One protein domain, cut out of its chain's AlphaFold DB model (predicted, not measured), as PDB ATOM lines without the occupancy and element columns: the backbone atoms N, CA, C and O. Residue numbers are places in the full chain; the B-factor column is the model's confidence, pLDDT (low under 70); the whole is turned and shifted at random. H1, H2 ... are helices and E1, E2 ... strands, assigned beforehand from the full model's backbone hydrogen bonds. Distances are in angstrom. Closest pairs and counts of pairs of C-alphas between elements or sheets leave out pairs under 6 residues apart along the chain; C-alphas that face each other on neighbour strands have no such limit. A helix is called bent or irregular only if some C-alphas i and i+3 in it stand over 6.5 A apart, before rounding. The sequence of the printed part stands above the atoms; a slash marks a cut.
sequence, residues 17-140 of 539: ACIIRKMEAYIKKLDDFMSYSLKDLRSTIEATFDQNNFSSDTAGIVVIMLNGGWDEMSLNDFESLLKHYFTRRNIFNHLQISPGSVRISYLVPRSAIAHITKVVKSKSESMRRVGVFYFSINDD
ATOM      1  N   ALA A  17     -27.576 -41.659  33.312       47.88
ATOM      2  CA  ALA A  17     -26.917 -42.960  33.421       47.88
ATOM      3  C   ALA A  17     -26.710 -43.696  32.077       47.88
ATOM      4  O   ALA A  17     -25.873 -44.595  31.980       47.88
ATOM      5  N   CYS A  18     -27.482 -43.373  31.037       43.62
ATOM      6  CA  CYS A  18     -27.316 -43.902  29.681       43.62
ATOM      7  C   CYS A  18     -26.226 -43.137  28.916       43.62
ATOM      8  O   CYS A  18     -25.439 -43.750  28.196       43.62
ATOM      9  N   ILE A  19     -26.138 -41.816  29.109       47.72
ATOM     10  CA  ILE A  19     -25.068 -40.989  28.533       47.72
ATOM     11  C   ILE A  19     -23.733 -41.331  29.196       47.72
ATOM     12  O   ILE A  19     -22.769 -41.595  28.484       47.72
ATOM     13  N   ILE A  20     -23.699 -41.429  30.529       48.19
ATOM     14  CA  ILE A  20     -22.497 -41.796  31.291       48.19
ATOM     15  C   ILE A  20     -21.966 -43.159  30.838       48.19
ATOM     16  O   ILE A  20     -20.809 -43.245  30.454       48.19
ATOM     17  N   ARG A  21     -22.808 -44.198  30.734       56.47
ATOM     18  CA  ARG A  21     -22.360 -45.513  30.228       56.47
ATOM     19  C   ARG A  21     -21.827 -45.467  28.797       56.47
ATOM     20  O   ARG A  21     -20.896 -46.194  28.464       56.47
ATOM     21  N   LYS A  22     -22.417 -44.640  27.928       49.88
ATOM     22  CA  LYS A  22     -21.918 -44.453  26.556       49.88
ATOM     23  C   LYS A  22     -20.571 -43.731  26.548       49.88
ATOM     24  O   LYS A  22     -19.710 -44.103  25.758       49.88
ATOM     25  N   MET A  23     -20.382 -42.750  27.428       45.97
ATOM     26  CA  MET A  23     -19.108 -42.058  27.611       45.97
ATOM     27  C   MET A  23     -18.046 -42.982  28.209       45.97
ATOM     28  O   MET A  23     -16.952 -43.032  27.671       45.97
ATOM     29  N   GLU A  24     -18.361 -43.781  29.228       51.59
ATOM     30  CA  GLU A  24     -17.453 -44.789  29.799       51.59
ATOM     31  C   GLU A  24     -17.044 -45.837  28.759       51.59
ATOM     32  O   GLU A  24     -15.870 -46.175  28.641       51.59
ATOM     33  N   ALA A  25     -17.990 -46.320  27.948       52.75
ATOM     34  CA  ALA A  25     -17.689 -47.239  26.856       52.75
ATOM     35  C   ALA A  25     -16.824 -46.588  25.764       52.75
ATOM     36  O   ALA A  25     -16.015 -47.268  25.136       52.75
ATOM     37  N   TYR A  26     -16.992 -45.286  25.523       50.28
ATOM     38  CA  TYR A  26     -16.160 -44.531  24.591       50.28
ATOM     39  C   TYR A  26     -14.754 -44.286  25.149       50.28
ATOM     40  O   TYR A  26     -13.789 -44.517  24.432       50.28
ATOM     41  N   ILE A  27     -14.632 -43.912  26.426       55.03
ATOM     42  CA  ILE A  27     -13.353 -43.776  27.135       55.03
ATOM     43  C   ILE A  27     -12.609 -45.106  27.104       55.03
ATOM     44  O   ILE A  27     -11.470 -45.142  26.674       55.03
ATOM     45  N   LYS A  28     -13.285 -46.216  27.415       61.25
ATOM     46  CA  LYS A  28     -12.675 -47.544  27.338       61.25
ATOM     47  C   LYS A  28     -12.174 -47.872  25.929       61.25
ATOM     48  O   LYS A  28     -11.072 -48.370  25.778       61.25
ATOM     49  N   LYS A  29     -12.953 -47.556  24.887       60.19
ATOM     50  CA  LYS A  29     -12.507 -47.728  23.494       60.19
ATOM     51  C   LYS A  29     -11.315 -46.838  23.138       60.19
ATOM     52  O   LYS A  29     -10.492 -47.248  22.327       60.19
ATOM     53  N   LEU A  30     -11.244 -45.628  23.695       56.09
ATOM     54  CA  LEU A  30     -10.099 -44.736  23.529       56.09
ATOM     55  C   LEU A  30      -8.863 -45.268  24.262       56.09
ATOM     56  O   LEU A  30      -7.787 -45.259  23.680       56.09
ATOM     57  N   ASP A  31      -9.017 -45.770  25.485       63.00
ATOM     58  CA  ASP A  31      -7.930 -46.382  26.254       63.00
ATOM     59  C   ASP A  31      -7.400 -47.632  25.544       63.00
ATOM     60  O   ASP A  31      -6.191 -47.779  25.362       63.00
ATOM     61  N   ASP A  32      -8.309 -48.482  25.051       67.38
ATOM     62  CA  ASP A  32      -7.967 -49.635  24.223       67.38
ATOM     63  C   ASP A  32      -7.193 -49.167  22.978       67.38
ATOM     64  O   ASP A  32      -6.131 -49.710  22.697       67.38
ATOM     65  N   PHE A  33      -7.650 -48.120  22.273       62.56
ATOM     66  CA  PHE A  33      -6.964 -47.550  21.102       62.56
ATOM     67  C   PHE A  33      -5.555 -47.016  21.414       62.56
ATOM     68  O   PHE A  33      -4.624 -47.243  20.643       62.56
ATOM     69  N   MET A  34      -5.369 -46.345  22.551       61.66
ATOM     70  CA  MET A  34      -4.071 -45.805  22.973       61.66
ATOM     71  C   MET A  34      -3.064 -46.891  23.388       61.66
ATOM     72  O   MET A  34      -1.862 -46.625  23.446       61.66
ATOM     73  N   SER A  35      -3.541 -48.110  23.651       68.50
ATOM     74  CA  SER A  35      -2.714 -49.268  24.011       68.50
ATOM     75  C   SER A  35      -2.168 -50.063  22.817       68.50
ATOM     76  O   SER A  35      -1.304 -50.917  23.007       68.50
ATOM     77  N   TYR A  36      -2.630 -49.788  21.588       69.31
ATOM     78  CA  TYR A  36      -2.125 -50.464  20.388       69.31
ATOM     79  C   TYR A  36      -0.662 -50.105  20.139       69.31
ATOM     80  O   TYR A  36      -0.259 -48.951  20.319       69.31
ATOM     81  N   SER A  37       0.112 -51.086  19.665       72.69
ATOM     82  CA  SER A  37       1.481 -50.837  19.225       72.69
ATOM     83  C   SER A  37       1.495 -49.891  18.020       72.69
ATOM     84  O   SER A  37       0.576 -49.887  17.191       72.69
ATOM     85  N   LEU A  38       2.551 -49.090  17.890       72.94
ATOM     86  CA  LEU A  38       2.720 -48.163  16.768       72.94
ATOM     87  C   LEU A  38       2.723 -48.902  15.417       72.94
ATOM     88  O   LEU A  38       2.207 -48.378  14.426       72.94
ATOM     89  N   LYS A  39       3.216 -50.144  15.380       73.69
ATOM     90  CA  LYS A  39       3.188 -51.020  14.202       73.69
ATOM     91  C   LYS A  39       1.788 -51.526  13.838       73.69
ATOM     92  O   LYS A  39       1.427 -51.530  12.655       73.69
ATOM     93  N   ASP A  40       0.988 -51.932  14.819       71.38
ATOM     94  CA  ASP A  40      -0.389 -52.384  14.572       71.38
ATOM     95  C   ASP A  40      -1.269 -51.213  14.130       71.38
ATOM     96  O   ASP A  40      -2.085 -51.330  13.207       71.38
ATOM     97  N   LEU A  41      -1.045 -50.043  14.728       68.56
ATOM     98  CA  LEU A  41      -1.713 -48.807  14.352       68.56
ATOM     99  C   LEU A  41      -1.335 -48.373  12.933       68.56
ATOM    100  O   LEU A  41      -2.217 -48.027  12.150       68.56
ATOM    101  N   ARG A  42      -0.049 -48.455  12.568       64.38
ATOM    102  CA  ARG A  42       0.422 -48.236  11.194       64.38
ATOM    103  C   ARG A  42      -0.324 -49.132  10.207       64.38
ATOM    104  O   ARG A  42      -0.872 -48.626   9.233       64.38
ATOM    105  N   SER A  43      -0.404 -50.431  10.493       64.56
ATOM    106  CA  SER A  43      -1.102 -51.402   9.637       64.56
ATOM    107  C   SER A  43      -2.603 -51.091   9.509       64.56
ATOM    108  O   SER A  43      -3.196 -51.271   8.448       64.56
ATOM    109  N   THR A  44      -3.219 -50.573  10.576       60.44
ATOM    110  CA  THR A  44      -4.641 -50.188  10.617       60.44
ATOM    111  C   THR A  44      -4.923 -48.885   9.853       60.44
ATOM    112  O   THR A  44      -5.934 -48.771   9.155       60.44
ATOM    113  N   ILE A  45      -4.028 -47.897   9.947       57.78
ATOM    114  CA  ILE A  45      -4.140 -46.600   9.259       57.78
ATOM    115  C   ILE A  45      -3.849 -46.747   7.757       57.78
ATOM    116  O   ILE A  45      -4.563 -46.167   6.940       57.78
ATOM    117  N   GLU A  46      -2.863 -47.567   7.373       52.78
ATOM    118  CA  GLU A  46      -2.543 -47.854   5.964       52.78
ATOM    119  C   GLU A  46      -3.734 -48.475   5.206       52.78
ATOM    120  O   GLU A  46      -3.884 -48.252   4.006       52.78
ATOM    121  N   ALA A  47      -4.632 -49.183   5.898       47.94
ATOM    122  CA  ALA A  47      -5.835 -49.764   5.304       47.94
ATOM    123  C   ALA A  47      -6.988 -48.761   5.080       47.94
ATOM    124  O   ALA A  47      -7.989 -49.126   4.463       47.94
ATOM    125  N   THR A  48      -6.897 -47.528   5.600       44.91
ATOM    126  CA  THR A  48      -8.064 -46.636   5.740       44.91
ATOM    127  C   THR A  48      -7.931 -45.243   5.121       44.91
ATOM    128  O   THR A  48      -8.920 -44.509   5.163       44.91
ATOM    129  N   PHE A  49      -6.794 -44.844   4.528       38.12
ATOM    130  CA  PHE A  49      -6.601 -43.424   4.193       38.12
ATOM    131  C   PHE A  49      -5.884 -43.095   2.868       38.12
ATOM    132  O   PHE A  49      -4.729 -43.459   2.657       38.12
ATOM    133  N   ASP A  50      -6.564 -42.286   2.043       41.00
ATOM    134  CA  ASP A  50      -6.009 -41.483   0.944       41.00
ATOM    135  C   ASP A  50      -5.438 -40.152   1.482       41.00
ATOM    136  O   ASP A  50      -5.956 -39.559   2.428       41.00
ATOM    137  N   GLN A  51      -4.346 -39.677   0.878       45.62
ATOM    138  CA  GLN A  51      -3.521 -38.553   1.340       45.62
ATOM    139  C   GLN A  51      -4.295 -37.223   1.496       45.62
ATOM    140  O   GLN A  51      -4.457 -36.474   0.535       45.62
ATOM    141  N   ASN A  52      -4.690 -36.862   2.721       45.28
ATOM    142  CA  ASN A  52      -5.079 -35.483   3.037       45.28
ATOM    143  C   ASN A  52      -3.834 -34.658   3.386       45.28
ATOM    144  O   ASN A  52      -3.258 -34.801   4.462       45.28
ATOM    145  N   ASN A  53      -3.432 -33.772   2.475       52.22
ATOM    146  CA  ASN A  53      -2.393 -32.778   2.729       52.22
ATOM    147  C   ASN A  53      -2.919 -31.699   3.689       52.22
ATOM    148  O   ASN A  53      -3.861 -30.973   3.368       52.22
ATOM    149  N   PHE A  54      -2.293 -31.564   4.859       50.06
ATOM    150  CA  PHE A  54      -2.602 -30.508   5.824       50.06
ATOM    151  C   PHE A  54      -2.072 -29.144   5.341       50.06
ATOM    152  O   PHE A  54      -1.029 -28.689   5.794       50.06
ATOM    153  N   SER A  55      -2.771 -28.440   4.446       50.91
ATOM    154  CA  SER A  55      -2.461 -27.024   4.188       50.91
ATOM    155  C   SER A  55      -3.320 -26.131   5.085       50.91
ATOM    156  O   SER A  55      -4.516 -25.968   4.841       50.91
ATOM    157  N   SER A  56      -2.728 -25.548   6.128       52.88
ATOM    158  CA  SER A  56      -3.388 -24.522   6.942       52.88
ATOM    159  C   SER A  56      -2.473 -23.327   7.164       52.88
ATOM    160  O   SER A  56      -1.396 -23.446   7.744       52.88
ATOM    161  N   ASP A  57      -2.964 -22.140   6.815       57.47
ATOM    162  CA  ASP A  57      -2.299 -20.862   7.077       57.47
ATOM    163  C   ASP A  57      -2.299 -20.460   8.562       57.47
ATOM    164  O   ASP A  57      -1.949 -19.336   8.897       57.47
ATOM    165  N   THR A  58      -2.697 -21.326   9.492       61.34
ATOM    166  CA  THR A  58      -2.756 -20.993  10.932       61.34
ATOM    167  C   THR A  58      -2.015 -21.987  11.824       61.34
ATOM    168  O   THR A  58      -1.816 -21.726  13.016       61.34
ATOM    169  N   ALA A  59      -1.522 -23.081  11.248       67.12
ATOM    170  CA  ALA A  59      -0.831 -24.145  11.957       67.12
ATOM    171  C   ALA A  59       0.403 -24.616  11.175       67.12
ATOM    172  O   ALA A  59       0.522 -24.354   9.983       67.12
ATOM    173  N   GLY A  60       1.353 -25.236  11.869       68.69
ATOM    174  CA  GLY A  60       2.518 -25.867  11.262       68.69
ATOM    175  C   GLY A  60       2.456 -27.382  11.391       68.69
ATOM    176  O   GLY A  60       1.931 -27.890  12.382       68.69
ATOM    177  N   ILE A  61       2.993 -28.087  10.400       77.00
ATOM    178  CA  ILE A  61       3.151 -29.540  10.441       77.00
ATOM    179  C   ILE A  61       4.459 -29.844  11.163       77.00
ATOM    180  O   ILE A  61       5.519 -29.392  10.743       77.00
ATOM    181  N   VAL A  62       4.393 -30.609  12.245       78.44
ATOM    182  CA  VAL A  62       5.565 -31.151  12.931       78.44
ATOM    183  C   VAL A  62       5.710 -32.610  12.548       78.44
ATOM    184  O   VAL A  62       4.758 -33.365  12.710       78.44
ATOM    185  N   VAL A  63       6.887 -33.007  12.074       78.62
ATOM    186  CA  VAL A  63       7.195 -34.392  11.705       78.62
ATOM    187  C   VAL A  63       8.298 -34.917  12.612       78.62
ATOM    188  O   VAL A  63       9.340 -34.282  12.747       78.62
ATOM    189  N   ILE A  64       8.066 -36.079  13.216       80.19
ATOM    190  CA  ILE A  64       9.002 -36.792  14.090       80.19
ATOM    191  C   ILE A  64       9.204 -38.186  13.501       80.19
ATOM    192  O   ILE A  64       8.218 -38.856  13.194       80.19
ATOM    193  N   MET A  65      10.449 -38.631  13.332       80.44
ATOM    194  CA  MET A  65      10.733 -40.026  12.969       80.44
ATOM    195  C   MET A  65      11.502 -40.723  14.085       80.44
ATOM    196  O   MET A  65      12.459 -40.173  14.639       80.44
ATOM    197  N   LEU A  66      11.037 -41.927  14.413       81.88
ATOM    198  CA  LEU A  66      11.517 -42.727  15.534       81.88
ATOM    199  C   LEU A  66      12.180 -44.014  15.056       81.88
ATOM    200  O   LEU A  66      11.758 -44.614  14.061       81.88
ATOM    201  N   ASN A  67      13.217 -44.437  15.773       78.31
ATOM    202  CA  ASN A  67      13.945 -45.665  15.478       78.31
ATOM    203  C   ASN A  67      13.063 -46.923  15.658       78.31
ATOM    204  O   ASN A  67      12.119 -46.915  16.441       78.31
ATOM    205  N   GLY A  68      13.391 -48.026  14.978       71.12
ATOM    206  CA  GLY A  68      12.561 -49.235  14.874       71.12
ATOM    207  C   GLY A  68      12.183 -49.918  16.196       71.12
ATOM    208  O   GLY A  68      11.177 -50.613  16.240       71.12
ATOM    209  N   GLY A  69      12.905 -49.684  17.300       73.50
ATOM    210  CA  GLY A  69      12.476 -50.164  18.627       73.50
ATOM    211  C   GLY A  69      11.125 -49.598  19.084       73.50
ATOM    212  O   GLY A  69      10.434 -50.224  19.883       73.50
ATOM    213  N   TRP A  70      10.707 -48.459  18.523       80.62
ATOM    214  CA  TRP A  70       9.399 -47.859  18.775       80.62
ATOM    215  C   TRP A  70       8.234 -48.613  18.123       80.62
ATOM    216  O   TRP A  70       7.100 -48.403  18.534       80.62
ATOM    217  N   ASP A  71       8.468 -49.517  17.165       77.00
ATOM    218  CA  ASP A  71       7.397 -50.285  16.506       77.00
ATOM    219  C   ASP A  71       6.539 -51.077  17.510       77.00
ATOM    220  O   ASP A  71       5.335 -51.249  17.316       77.00
ATOM    221  N   GLU A  72       7.165 -51.534  18.593       77.94
ATOM    222  CA  GLU A  72       6.560 -52.362  19.638       77.94
ATOM    223  C   GLU A  72       6.003 -51.528  20.811       77.94
ATOM    224  O   GLU A  72       5.392 -52.087  21.718       77.94
ATOM    225  N   MET A  73       6.219 -50.206  20.811       81.06
ATOM    226  CA  MET A  73       5.720 -49.280  21.836       81.06
ATOM    227  C   MET A  73       4.276 -48.861  21.552       81.06
ATOM    228  O   MET A  73       3.840 -48.854  20.399       81.06
ATOM    229  N   SER A  74       3.541 -48.466  22.593       81.75
ATOM    230  CA  SER A  74       2.173 -47.954  22.472       81.75
ATOM    231  C   SER A  74       2.124 -46.447  22.192       81.75
ATOM    232  O   SER A  74       3.101 -45.712  22.380       81.75
ATOM    233  N   LEU A  75       0.950 -45.940  21.799       74.31
ATOM    234  CA  LEU A  75       0.725 -44.492  21.708       74.31
ATOM    235  C   LEU A  75       0.882 -43.785  23.061       74.31
ATOM    236  O   LEU A  75       1.316 -42.633  23.085       74.31
ATOM    237  N   ASN A  76       0.555 -44.448  24.173       79.19
ATOM    238  CA  ASN A  76       0.750 -43.895  25.516       79.19
ATOM    239  C   ASN A  76       2.235 -43.698  25.856       79.19
ATOM    240  O   ASN A  76       2.600 -42.697  26.482       79.19
ATOM    241  N   ASP A  77       3.099 -44.612  25.415       83.31
ATOM    242  CA  ASP A  77       4.548 -44.499  25.615       83.31
ATOM    243  C   ASP A  77       5.103 -43.311  24.824       83.31
ATOM    244  O   ASP A  77       5.861 -42.483  25.339       83.31
ATOM    245  N   PHE A  78       4.632 -43.148  23.587       83.56
ATOM    246  CA  PHE A  78       4.977 -41.987  22.777       83.56
ATOM    247  C   PHE A  78       4.407 -40.674  23.342       83.56
ATOM    248  O   PHE A  78       5.087 -39.646  23.352       83.56
ATOM    249  N   GLU A  79       3.190 -40.672  23.885       80.38
ATOM    250  CA  GLU A  79       2.643 -39.493  24.562       80.38
ATOM    251  C   GLU A  79       3.481 -39.119  25.799       80.38
ATOM    252  O   GLU A  79       3.692 -37.936  26.086       80.38
ATOM    253  N   SER A  80       4.008 -40.115  26.513       85.31
ATOM    254  CA  SER A  80       4.901 -39.918  27.660       85.31
ATOM    255  C   SER A  80       6.230 -39.277  27.244       85.31
ATOM    256  O   SER A  80       6.679 -38.333  27.901       85.31
ATOM    257  N   LEU A  81       6.796 -39.683  26.100       87.75
ATOM    258  CA  LEU A  81       7.935 -39.008  25.464       87.75
ATOM    259  C   LEU A  81       7.629 -37.530  25.192       87.75
ATOM    260  O   LEU A  81       8.388 -36.643  25.594       87.75
ATOM    261  N   LEU A  82       6.497 -37.237  24.547       87.06
ATOM    262  CA  LEU A  82       6.116 -35.859  24.237       87.06
ATOM    263  C   LEU A  82       5.932 -35.019  25.506       87.06
ATOM    264  O   LEU A  82       6.406 -33.884  25.549       87.06
ATOM    265  N   LYS A  83       5.308 -35.571  26.554       85.56
ATOM    266  CA  LYS A  83       5.133 -34.902  27.855       85.56
ATOM    267  C   LYS A  83       6.470 -34.595  28.537       85.56
ATOM    268  O   LYS A  83       6.596 -33.537  29.156       85.56
ATOM    269  N   HIS A  84       7.464 -35.475  28.406       88.56
ATOM    270  CA  HIS A  84       8.797 -35.262  28.974       88.56
ATOM    271  C   HIS A  84       9.520 -34.067  28.330       88.56
ATOM    272  O   HIS A  84      10.122 -33.226  29.012       88.56
ATOM    273  N   TYR A  85       9.452 -33.951  27.002       84.88
ATOM    274  CA  TYR A  85      10.124 -32.867  26.287       84.88
ATOM    275  C   TYR A  85       9.312 -31.570  26.273       84.88
ATOM    276  O   TYR A  85       9.894 -30.489  26.410       84.88
ATOM    277  N   PHE A  86       7.985 -31.659  26.168       84.31
ATOM    278  CA  PHE A  86       7.090 -30.525  25.973       84.31
ATOM    279  C   PHE A  86       6.038 -30.428  27.087       84.31
ATOM    280  O   PHE A  86       5.127 -31.237  27.211       84.31
ATOM    281  N   THR A  87       6.097 -29.348  27.866       70.94
ATOM    282  CA  THR A  87       5.246 -29.150  29.055       70.94
ATOM    283  C   THR A  87       3.773 -28.837  28.735       70.94
ATOM    284  O   THR A  87       2.914 -28.889  29.615       70.94
ATOM    285  N   ARG A  88       3.442 -28.470  27.489       65.12
ATOM    286  CA  ARG A  88       2.078 -28.081  27.095       65.12
ATOM    287  C   ARG A  88       1.342 -29.265  26.466       65.12
ATOM    288  O   ARG A  88       1.615 -29.602  25.322       65.12
ATOM    289  N   ARG A  89       0.355 -29.818  27.183       52.28
ATOM    290  CA  ARG A  89      -0.395 -31.034  26.796       52.28
ATOM    291  C   ARG A  89      -1.144 -30.959  25.453       52.28
ATOM    292  O   ARG A  89      -1.396 -31.998  24.867       52.28
ATOM    293  N   ASN A  90      -1.454 -29.762  24.944       59.53
ATOM    294  CA  ASN A  90      -2.363 -29.586  23.797       59.53
ATOM    295  C   ASN A  90      -1.706 -28.888  22.590       59.53
ATOM    296  O   ASN A  90      -2.385 -28.201  21.827       59.53
ATOM    297  N   ILE A  91      -0.374 -28.949  22.457       63.25
ATOM    298  CA  ILE A  91       0.299 -28.336  21.295       63.25
ATOM    299  C   ILE A  91       0.202 -29.207  20.044       63.25
ATOM    300  O   ILE A  91       0.191 -28.657  18.951       63.25
ATOM    301  N   PHE A  92       0.106 -30.525  20.204       60.94
ATOM    302  CA  PHE A  92       0.049 -31.495  19.119       60.94
ATOM    303  C   PHE A  92      -1.410 -31.904  18.877       60.94
ATOM    304  O   PHE A  92      -1.974 -32.671  19.649       60.94
ATOM    305  N   ASN A  93      -2.029 -31.364  17.826       59.94
ATOM    306  CA  ASN A  93      -3.394 -31.698  17.420       59.94
ATOM    307  C   ASN A  93      -3.342 -32.502  16.117       59.94
ATOM    308  O   ASN A  93      -2.530 -32.195  15.256       59.94
ATOM    309  N   HIS A  94      -4.221 -33.492  15.948       61.03
ATOM    310  CA  HIS A  94      -4.284 -34.369  14.767       61.03
ATOM    311  C   HIS A  94      -2.998 -35.176  14.518       61.03
ATOM    312  O   HIS A  94      -2.016 -34.677  13.983       61.03
ATOM    313  N   LEU A  95      -3.039 -36.450  14.909       64.81
ATOM    314  CA  LEU A  95      -1.963 -37.417  14.728       64.81
ATOM    315  C   LEU A  95      -2.113 -38.135  13.378       64.81
ATOM    316  O   LEU A  95      -3.160 -38.724  13.118       64.81
ATOM    317  N   GLN A  96      -1.059 -38.147  12.563       59.53
ATOM    318  CA  GLN A  96      -0.948 -39.022  11.394       59.53
ATOM    319  C   GLN A  96       0.318 -39.875  11.498       59.53
ATOM    320  O   GLN A  96       1.402 -39.353  11.744       59.53
ATOM    321  N   ILE A  97       0.184 -41.180  11.266       60.78
ATOM    322  CA  ILE A  97       1.307 -42.120  11.180       60.78
ATOM    323  C   ILE A  97       1.445 -42.554   9.723       60.78
ATOM    324  O   ILE A  97       0.442 -42.847   9.076       60.78
ATOM    325  N   SER A  98       2.663 -42.541   9.183       53.44
ATOM    326  CA  SER A  98       2.921 -42.813   7.760       53.44
ATOM    327  C   SER A  98       4.065 -43.816   7.540       53.44
ATOM    328  O   SER A  98       4.875 -44.012   8.452       53.44
ATOM    329  N   PRO A  99       4.147 -44.465   6.356       39.12
ATOM    330  CA  PRO A  99       5.104 -45.546   6.102       39.12
ATOM    331  C   PRO A  99       6.575 -45.076   6.140       39.12
ATOM    332  O   PRO A  99       6.945 -44.129   5.447       39.12
ATOM    333  N   GLY A 100       7.418 -45.756   6.931       50.91
ATOM    334  CA  GLY A 100       8.846 -45.460   7.175       50.91
ATOM    335  C   GLY A 100       9.279 -45.910   8.583       50.91
ATOM    336  O   GLY A 100       8.489 -46.574   9.254       50.91
ATOM    337  N   SER A 101      10.484 -45.550   9.064       56.19
ATOM    338  CA  SER A 101      10.755 -45.517  10.520       56.19
ATOM    339  C   SER A 101       9.665 -44.658  11.158       56.19
ATOM    340  O   SER A 101       9.403 -43.597  10.590       56.19
ATOM    341  N   VAL A 102       8.999 -45.121  12.228       66.06
ATOM    342  CA  VAL A 102       7.688 -44.612  12.688       66.06
ATOM    343  C   VAL A 102       7.592 -43.092  12.534       66.06
ATOM    344  O   VAL A 102       8.133 -42.332  13.340       66.06
ATOM    345  N   ARG A 103       6.959 -42.648  11.437       65.56
ATOM    346  CA  ARG A 103       6.868 -41.234  11.074       65.56
ATOM    347  C   ARG A 103       5.549 -40.713  11.588       65.56
ATOM    348  O   ARG A 103       4.493 -41.062  11.059       65.56
ATOM    349  N   ILE A 104       5.641 -39.833  12.569       70.38
ATOM    350  CA  ILE A 104       4.509 -39.222  13.239       70.38
ATOM    351  C   ILE A 104       4.430 -37.754  12.835       70.38
ATOM    352  O   ILE A 104       5.383 -37.000  13.014       70.38
ATOM    353  N   SER A 105       3.287 -37.359  12.282       72.75
ATOM    354  CA  SER A 105       3.001 -35.984  11.879       72.75
ATOM    355  C   SER A 105       1.904 -35.387  12.756       72.75
ATOM    356  O   SER A 105       0.898 -36.042  13.028       72.75
ATOM    357  N   TYR A 106       2.099 -34.138  13.170       73.19
ATOM    358  CA  TYR A 106       1.172 -33.375  13.997       73.19
ATOM    359  C   TYR A 106       0.886 -32.001  13.421       73.19
ATOM    360  O   TYR A 106       1.783 -31.341  12.902       73.19
ATOM    361  N   LEU A 107      -0.335 -31.516  13.627       73.88
ATOM    362  CA  LEU A 107      -0.701 -30.130  13.381       73.88
ATOM    363  C   LEU A 107      -0.571 -29.304  14.668       73.88
ATOM    364  O   LEU A 107      -1.206 -29.581  15.686       73.88
ATOM    365  N   VAL A 108       0.240 -28.251  14.624       73.25
ATOM    366  CA  VAL A 108       0.589 -27.449  15.801       73.25
ATOM    367  C   VAL A 108       0.252 -25.970  15.586       73.25
ATOM    368  O   VAL A 108       0.573 -25.422  14.531       73.25
ATOM    369  N   PRO A 109      -0.334 -25.253  16.570       77.38
ATOM    370  CA  PRO A 109      -0.569 -23.813  16.451       77.38
ATOM    371  C   PRO A 109       0.728 -23.024  16.211       77.38
ATOM    372  O   PRO A 109       1.725 -23.243  16.901       77.38
ATOM    373  N   ARG A 110       0.706 -22.026  15.313       78.38
ATOM    374  CA  ARG A 110       1.895 -21.195  15.011       78.38
ATOM    375  C   ARG A 110       2.543 -20.559  16.244       78.38
ATOM    376  O   ARG A 110       3.764 -20.449  16.312       78.38
ATOM    377  N   SER A 111       1.746 -20.207  17.252       77.75
ATOM    378  CA  SER A 111       2.229 -19.645  18.522       77.75
ATOM    379  C   SER A 111       3.120 -20.598  19.334       77.75
ATOM    380  O   SER A 111       3.878 -20.139  20.188       77.75
ATOM    381  N   ALA A 112       3.063 -21.910  19.083       81.56
ATOM    382  CA  ALA A 112       3.881 -22.909  19.767       81.56
ATOM    383  C   ALA A 112       5.207 -23.218  19.044       81.56
ATOM    384  O   ALA A 112       6.131 -23.721  19.685       81.56
ATOM    385  N   ILE A 113       5.342 -22.874  17.755       84.81
ATOM    386  CA  ILE A 113       6.498 -23.243  16.914       84.81
ATOM    387  C   ILE A 113       7.823 -22.749  17.504       84.81
ATOM    388  O   ILE A 113       8.775 -23.522  17.621       84.81
ATOM    389  N   ALA A 114       7.888 -21.486  17.938       85.69
ATOM    390  CA  ALA A 114       9.113 -20.914  18.503       85.69
ATOM    391  C   ALA A 114       9.560 -21.644  19.785       85.69
ATOM    392  O   ALA A 114      10.749 -21.891  19.990       85.69
ATOM    393  N   HIS A 115       8.602 -22.032  20.631       86.69
ATOM    394  CA  HIS A 115       8.877 -22.784  21.851       86.69
ATOM    395  C   HIS A 115       9.370 -24.201  21.537       86.69
ATOM    396  O   HIS A 115      10.379 -24.629  22.091       86.69
ATOM    397  N   ILE A 116       8.699 -24.905  20.622       86.88
ATOM    398  CA  ILE A 116       9.087 -26.260  20.202       86.88
ATOM    399  C   ILE A 116      10.492 -26.241  19.605       86.88
ATOM    400  O   ILE A 116      11.343 -27.012  20.032       86.88
ATOM    401  N   THR A 117      10.766 -25.294  18.706       89.25
ATOM    402  CA  THR A 117      12.084 -25.128  18.079       89.25
ATOM    403  C   THR A 117      13.184 -24.963  19.125       89.25
ATOM    404  O   THR A 117      14.235 -25.596  19.034       89.25
ATOM    405  N   LYS A 118      12.942 -24.134  20.147       90.31
ATOM    406  CA  LYS A 118      13.890 -23.931  21.246       90.31
ATOM    407  C   LYS A 118      14.133 -25.222  22.032       90.31
ATOM    408  O   LYS A 118      15.285 -25.545  22.306       90.31
ATOM    409  N   VAL A 119      13.068 -25.946  22.382       90.44
ATOM    410  CA  VAL A 119      13.157 -27.206  23.138       90.44
ATOM    411  C   VAL A 119      13.954 -28.247  22.361       90.44
ATOM    412  O   VAL A 119      14.930 -28.760  22.907       90.44
ATOM    413  N   VAL A 120      13.599 -28.496  21.097       90.31
ATOM    414  CA  VAL A 120      14.260 -29.494  20.238       90.31
ATOM    415  C   VAL A 120      15.751 -29.195  20.118       90.31
ATOM    416  O   VAL A 120      16.574 -30.069  20.371       90.31
ATOM    417  N   LYS A 121      16.121 -27.935  19.852       89.81
ATOM    418  CA  LYS A 121      17.535 -27.534  19.774       89.81
ATOM    419  C   LYS A 121      18.284 -27.706  21.096       89.81
ATOM    420  O   LYS A 121      19.452 -28.068  21.084       89.81
ATOM    421  N   SER A 122      17.636 -27.435  22.230       92.19
ATOM    422  CA  SER A 122      18.277 -27.533  23.551       92.19
ATOM    423  C   SER A 122      18.394 -28.958  24.093       92.19
ATOM    424  O   SER A 122      19.271 -29.223  24.908       92.19
ATOM    425  N   LYS A 123      17.502 -29.863  23.677       91.56
ATOM    426  CA  LYS A 123      17.396 -31.235  24.194       91.56
ATOM    427  C   LYS A 123      17.712 -32.289  23.130       91.56
ATOM    428  O   LYS A 123      17.380 -33.455  23.320       91.56
ATOM    429  N   SER A 124      18.362 -31.896  22.038       89.44
ATOM    430  CA  SER A 124      18.659 -32.781  20.912       89.44
ATOM    431  C   SER A 124      19.423 -34.032  21.347       89.44
ATOM    432  O   SER A 124      19.050 -35.118  20.941       89.44
ATOM    433  N   GLU A 125      20.461 -33.932  22.190       89.69
ATOM    434  CA  GLU A 125      21.250 -35.108  22.637       89.69
ATOM    435  C   GLU A 125      20.392 -36.122  23.398       89.69
ATOM    436  O   GLU A 125      20.501 -37.325  23.200       89.69
ATOM    437  N   SER A 126      19.492 -35.619  24.243       92.00
ATOM    438  CA  SER A 126      18.545 -36.448  24.989       92.00
ATOM    439  C   SER A 126      17.551 -37.134  24.053       92.00
ATOM    440  O   SER A 126      17.364 -38.342  24.141       92.00
ATOM    441  N   MET A 127      16.966 -36.377  23.117       90.81
ATOM    442  CA  MET A 127      16.027 -36.901  22.119       90.81
ATOM    443  C   MET A 127      16.666 -37.996  21.251       90.81
ATOM    444  O   MET A 127      16.028 -39.013  20.982       90.81
ATOM    445  N   ARG A 128      17.934 -37.817  20.872       88.69
ATOM    446  CA  ARG A 128      18.693 -38.803  20.101       88.69
ATOM    447  C   ARG A 128      18.898 -40.106  20.852       88.69
ATOM    448  O   ARG A 128      18.568 -41.158  20.312       88.69
ATOM    449  N   ARG A 129      19.352 -40.051  22.112       89.25
ATOM    450  CA  ARG A 129      19.579 -41.263  22.921       89.25
ATOM    451  C   ARG A 129      18.344 -42.157  22.973       89.25
ATOM    452  O   ARG A 129      18.477 -43.363  22.811       89.25
ATOM    453  N   VAL A 130      17.153 -41.568  23.098       90.12
ATOM    454  CA  VAL A 130      15.869 -42.296  23.152       90.12
ATOM    455  C   VAL A 130      15.268 -42.629  21.773       90.12
ATOM    456  O   VAL A 130      14.130 -43.087  21.675       90.12
ATOM    457  N   GLY A 131      16.022 -42.433  20.687       86.38
ATOM    458  CA  GLY A 131      15.669 -42.905  19.347       86.38
ATOM    459  C   GLY A 131      14.887 -41.922  18.476       86.38
ATOM    460  O   GLY A 131      14.284 -42.357  17.494       86.38
ATOM    461  N   VAL A 132      14.879 -40.623  18.797       88.44
ATOM    462  CA  VAL A 132      14.357 -39.573  17.906       88.44
ATOM    463  C   VAL A 132      15.482 -39.110  16.982       88.44
ATOM    464  O   VAL A 132      16.324 -38.310  17.385       88.44
ATOM    465  N   PHE A 133      15.487 -39.593  15.740       84.56
ATOM    466  CA  PHE A 133      16.572 -39.331  14.783       84.56
ATOM    467  C   PHE A 133      16.206 -38.283  13.721       84.56
ATOM    468  O   PHE A 133      17.070 -37.804  12.992       84.56
ATOM    469  N   TYR A 134      14.930 -37.898  13.619       85.81
ATOM    470  CA  TYR A 134      14.504 -36.812  12.737       85.81
ATOM    471  C   TYR A 134      13.388 -35.985  13.372       85.81
ATOM    472  O   TYR A 134      12.426 -36.532  13.921       85.81
ATOM    473  N   PHE A 135      13.492 -34.662  13.252       89.38
ATOM    474  CA  PHE A 135      12.470 -33.712  13.678       89.38
ATOM    475  C   PHE A 135      12.432 -32.510  12.727       89.38
ATOM    476  O   PHE A 135      13.432 -31.801  12.596       89.38
ATOM    477  N   SER A 136      11.278 -32.213  12.129       86.25
ATOM    478  CA  SER A 136      11.079 -31.009  11.309       86.25
ATOM    479  C   SER A 136       9.782 -30.274  11.636       86.25
ATOM    480  O   SER A 136       8.827 -30.857  12.152       86.25
ATOM    481  N   ILE A 137       9.745 -28.975  11.334       86.62
ATOM    482  CA  ILE A 137       8.539 -28.141  11.414       86.62
ATOM    483  C   ILE A 137       8.352 -27.444  10.070       86.62
ATOM    484  O   ILE A 137       9.219 -26.681   9.680       86.62
ATOM    485  N   ASN A 138       7.228 -27.655   9.381       82.06
ATOM    486  CA  ASN A 138       6.979 -27.117   8.032       82.06
ATOM    487  C   ASN A 138       8.146 -27.385   7.073       82.06
ATOM    488  O   ASN A 138       8.604 -26.479   6.385       82.06
ATOM    489  N   ASP A 139       8.664 -28.612   7.106       82.00
ATOM    490  CA  ASP A 139       9.839 -29.047   6.344       82.00
ATOM    491  C   ASP A 139      11.174 -28.376   6.739       82.00
ATOM    492  O   ASP A 139      12.229 -28.798   6.265       82.00
ATOM    493  N   ASP A 140      11.177 -27.430   7.688       84.12
ATOM    494  CA  ASP A 140      12.402 -26.933   8.316       84.12
ATOM    495  C   ASP A 140      12.948 -27.994   9.279       84.12
ATOM    496  O   ASP A 140      12.405 -28.245  10.362       84.12
TER     497      ASP A 140
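What this domain is: This is residues 17 to 140 of the 539 residues of the protein "Death domain-containing protein" of Amphimedon queenslandica (UniProt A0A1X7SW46). A twisted sheet of four strands forms a wall, with H5 over E1 and E4 and H2 at the E2 edge, while much of the long helix H1 sticks out from this body as an arm. H6 grazes the sheet beside E4, and H4 stands off from the sheet on the same side as H5. The printed part has 124 residues, with six named helices and four named strands in the order H1 H2 E1 H3 H4 E2 E3 H5 H6 E4; the sheet runs E2, E3, E1, E4, antiparallel throughout, and the class is mixed, helices and strands. It is compact, with a radius of gyration of the C-alphas of 15.6 A, and only just elongated, spanning 48 by 32 by 31 A.

Where its parts are: H1, residues 17 to 34, begins with C-alpha 17 at (-26.917, -42.960, 33.421) and is 25.3 A long. H2 is residues 38 to 46. E1, residues 59 to 66, is 22.6 A long and starts at C-alpha 59 (-0.831, -24.145, 11.957). H3 is residues 68 to 72 and H4 residues 75 to 85, 15.6 A. E2 is residues 93 to 98 and E3 residues 103 to 109, 19.7 A. H5, residues 110 to 122, 19.5 A, is irregular: C-alphas 111 and 114 are 7.0 A apart. H6 is residues 124 to 129. E4, residues 132 to 137, ends at C-alpha 137 (8.539, -28.141, 11.414).

How they stand to each other: E2 and E3 form a hairpin, with N 96 and O 105 2.9 A apart, within hydrogen-bond range. E3 and E1 pair through N 62 and O 106, 2.8 A, and E1 and E4 through N 63 and O 136, 2.9 A. E1, H3 H4, E2 and E3, H5 H6, E4 are split strand-helix-strand units, each with another strand between its two strands, and both crossovers are right-handed. H2 and H5 with the sheet make two layers, helices on one face of a sheet. H5 has a height over the sheet of 9.4 A and runs along the strands, at 13 degrees to E1 on the local plane. H2 touches H3, the closest C-alphas being those of Lys 39 and Asp 71, 4.9 A. H1 and H4 are close but not clearly touching, with the C-alphas of Met 34 and Leu 75 closest at 5.1 A. In H1, H2, H4 and H6 every O i to N i+4 pair is within hydrogen-bond range; H5 has 7 of 9, and H3 has 0 of 1 but 1 of 2 O i to N i+3 pairs.

The domain as a whole: The C-alphas farthest apart, of Ala 17 and Glu 125, are 50.0 A apart. Residues 17 to 30 of H1 stand free; the body without them spans 34 by 33 by 25 A. The printed part has no cut, and the link from H2 to E1, residues 47 to 58, is long. Mean pLDDT of the printed part is 70.6, with residues 17 to 36, 41 to 60 and 88 to 103 under 70.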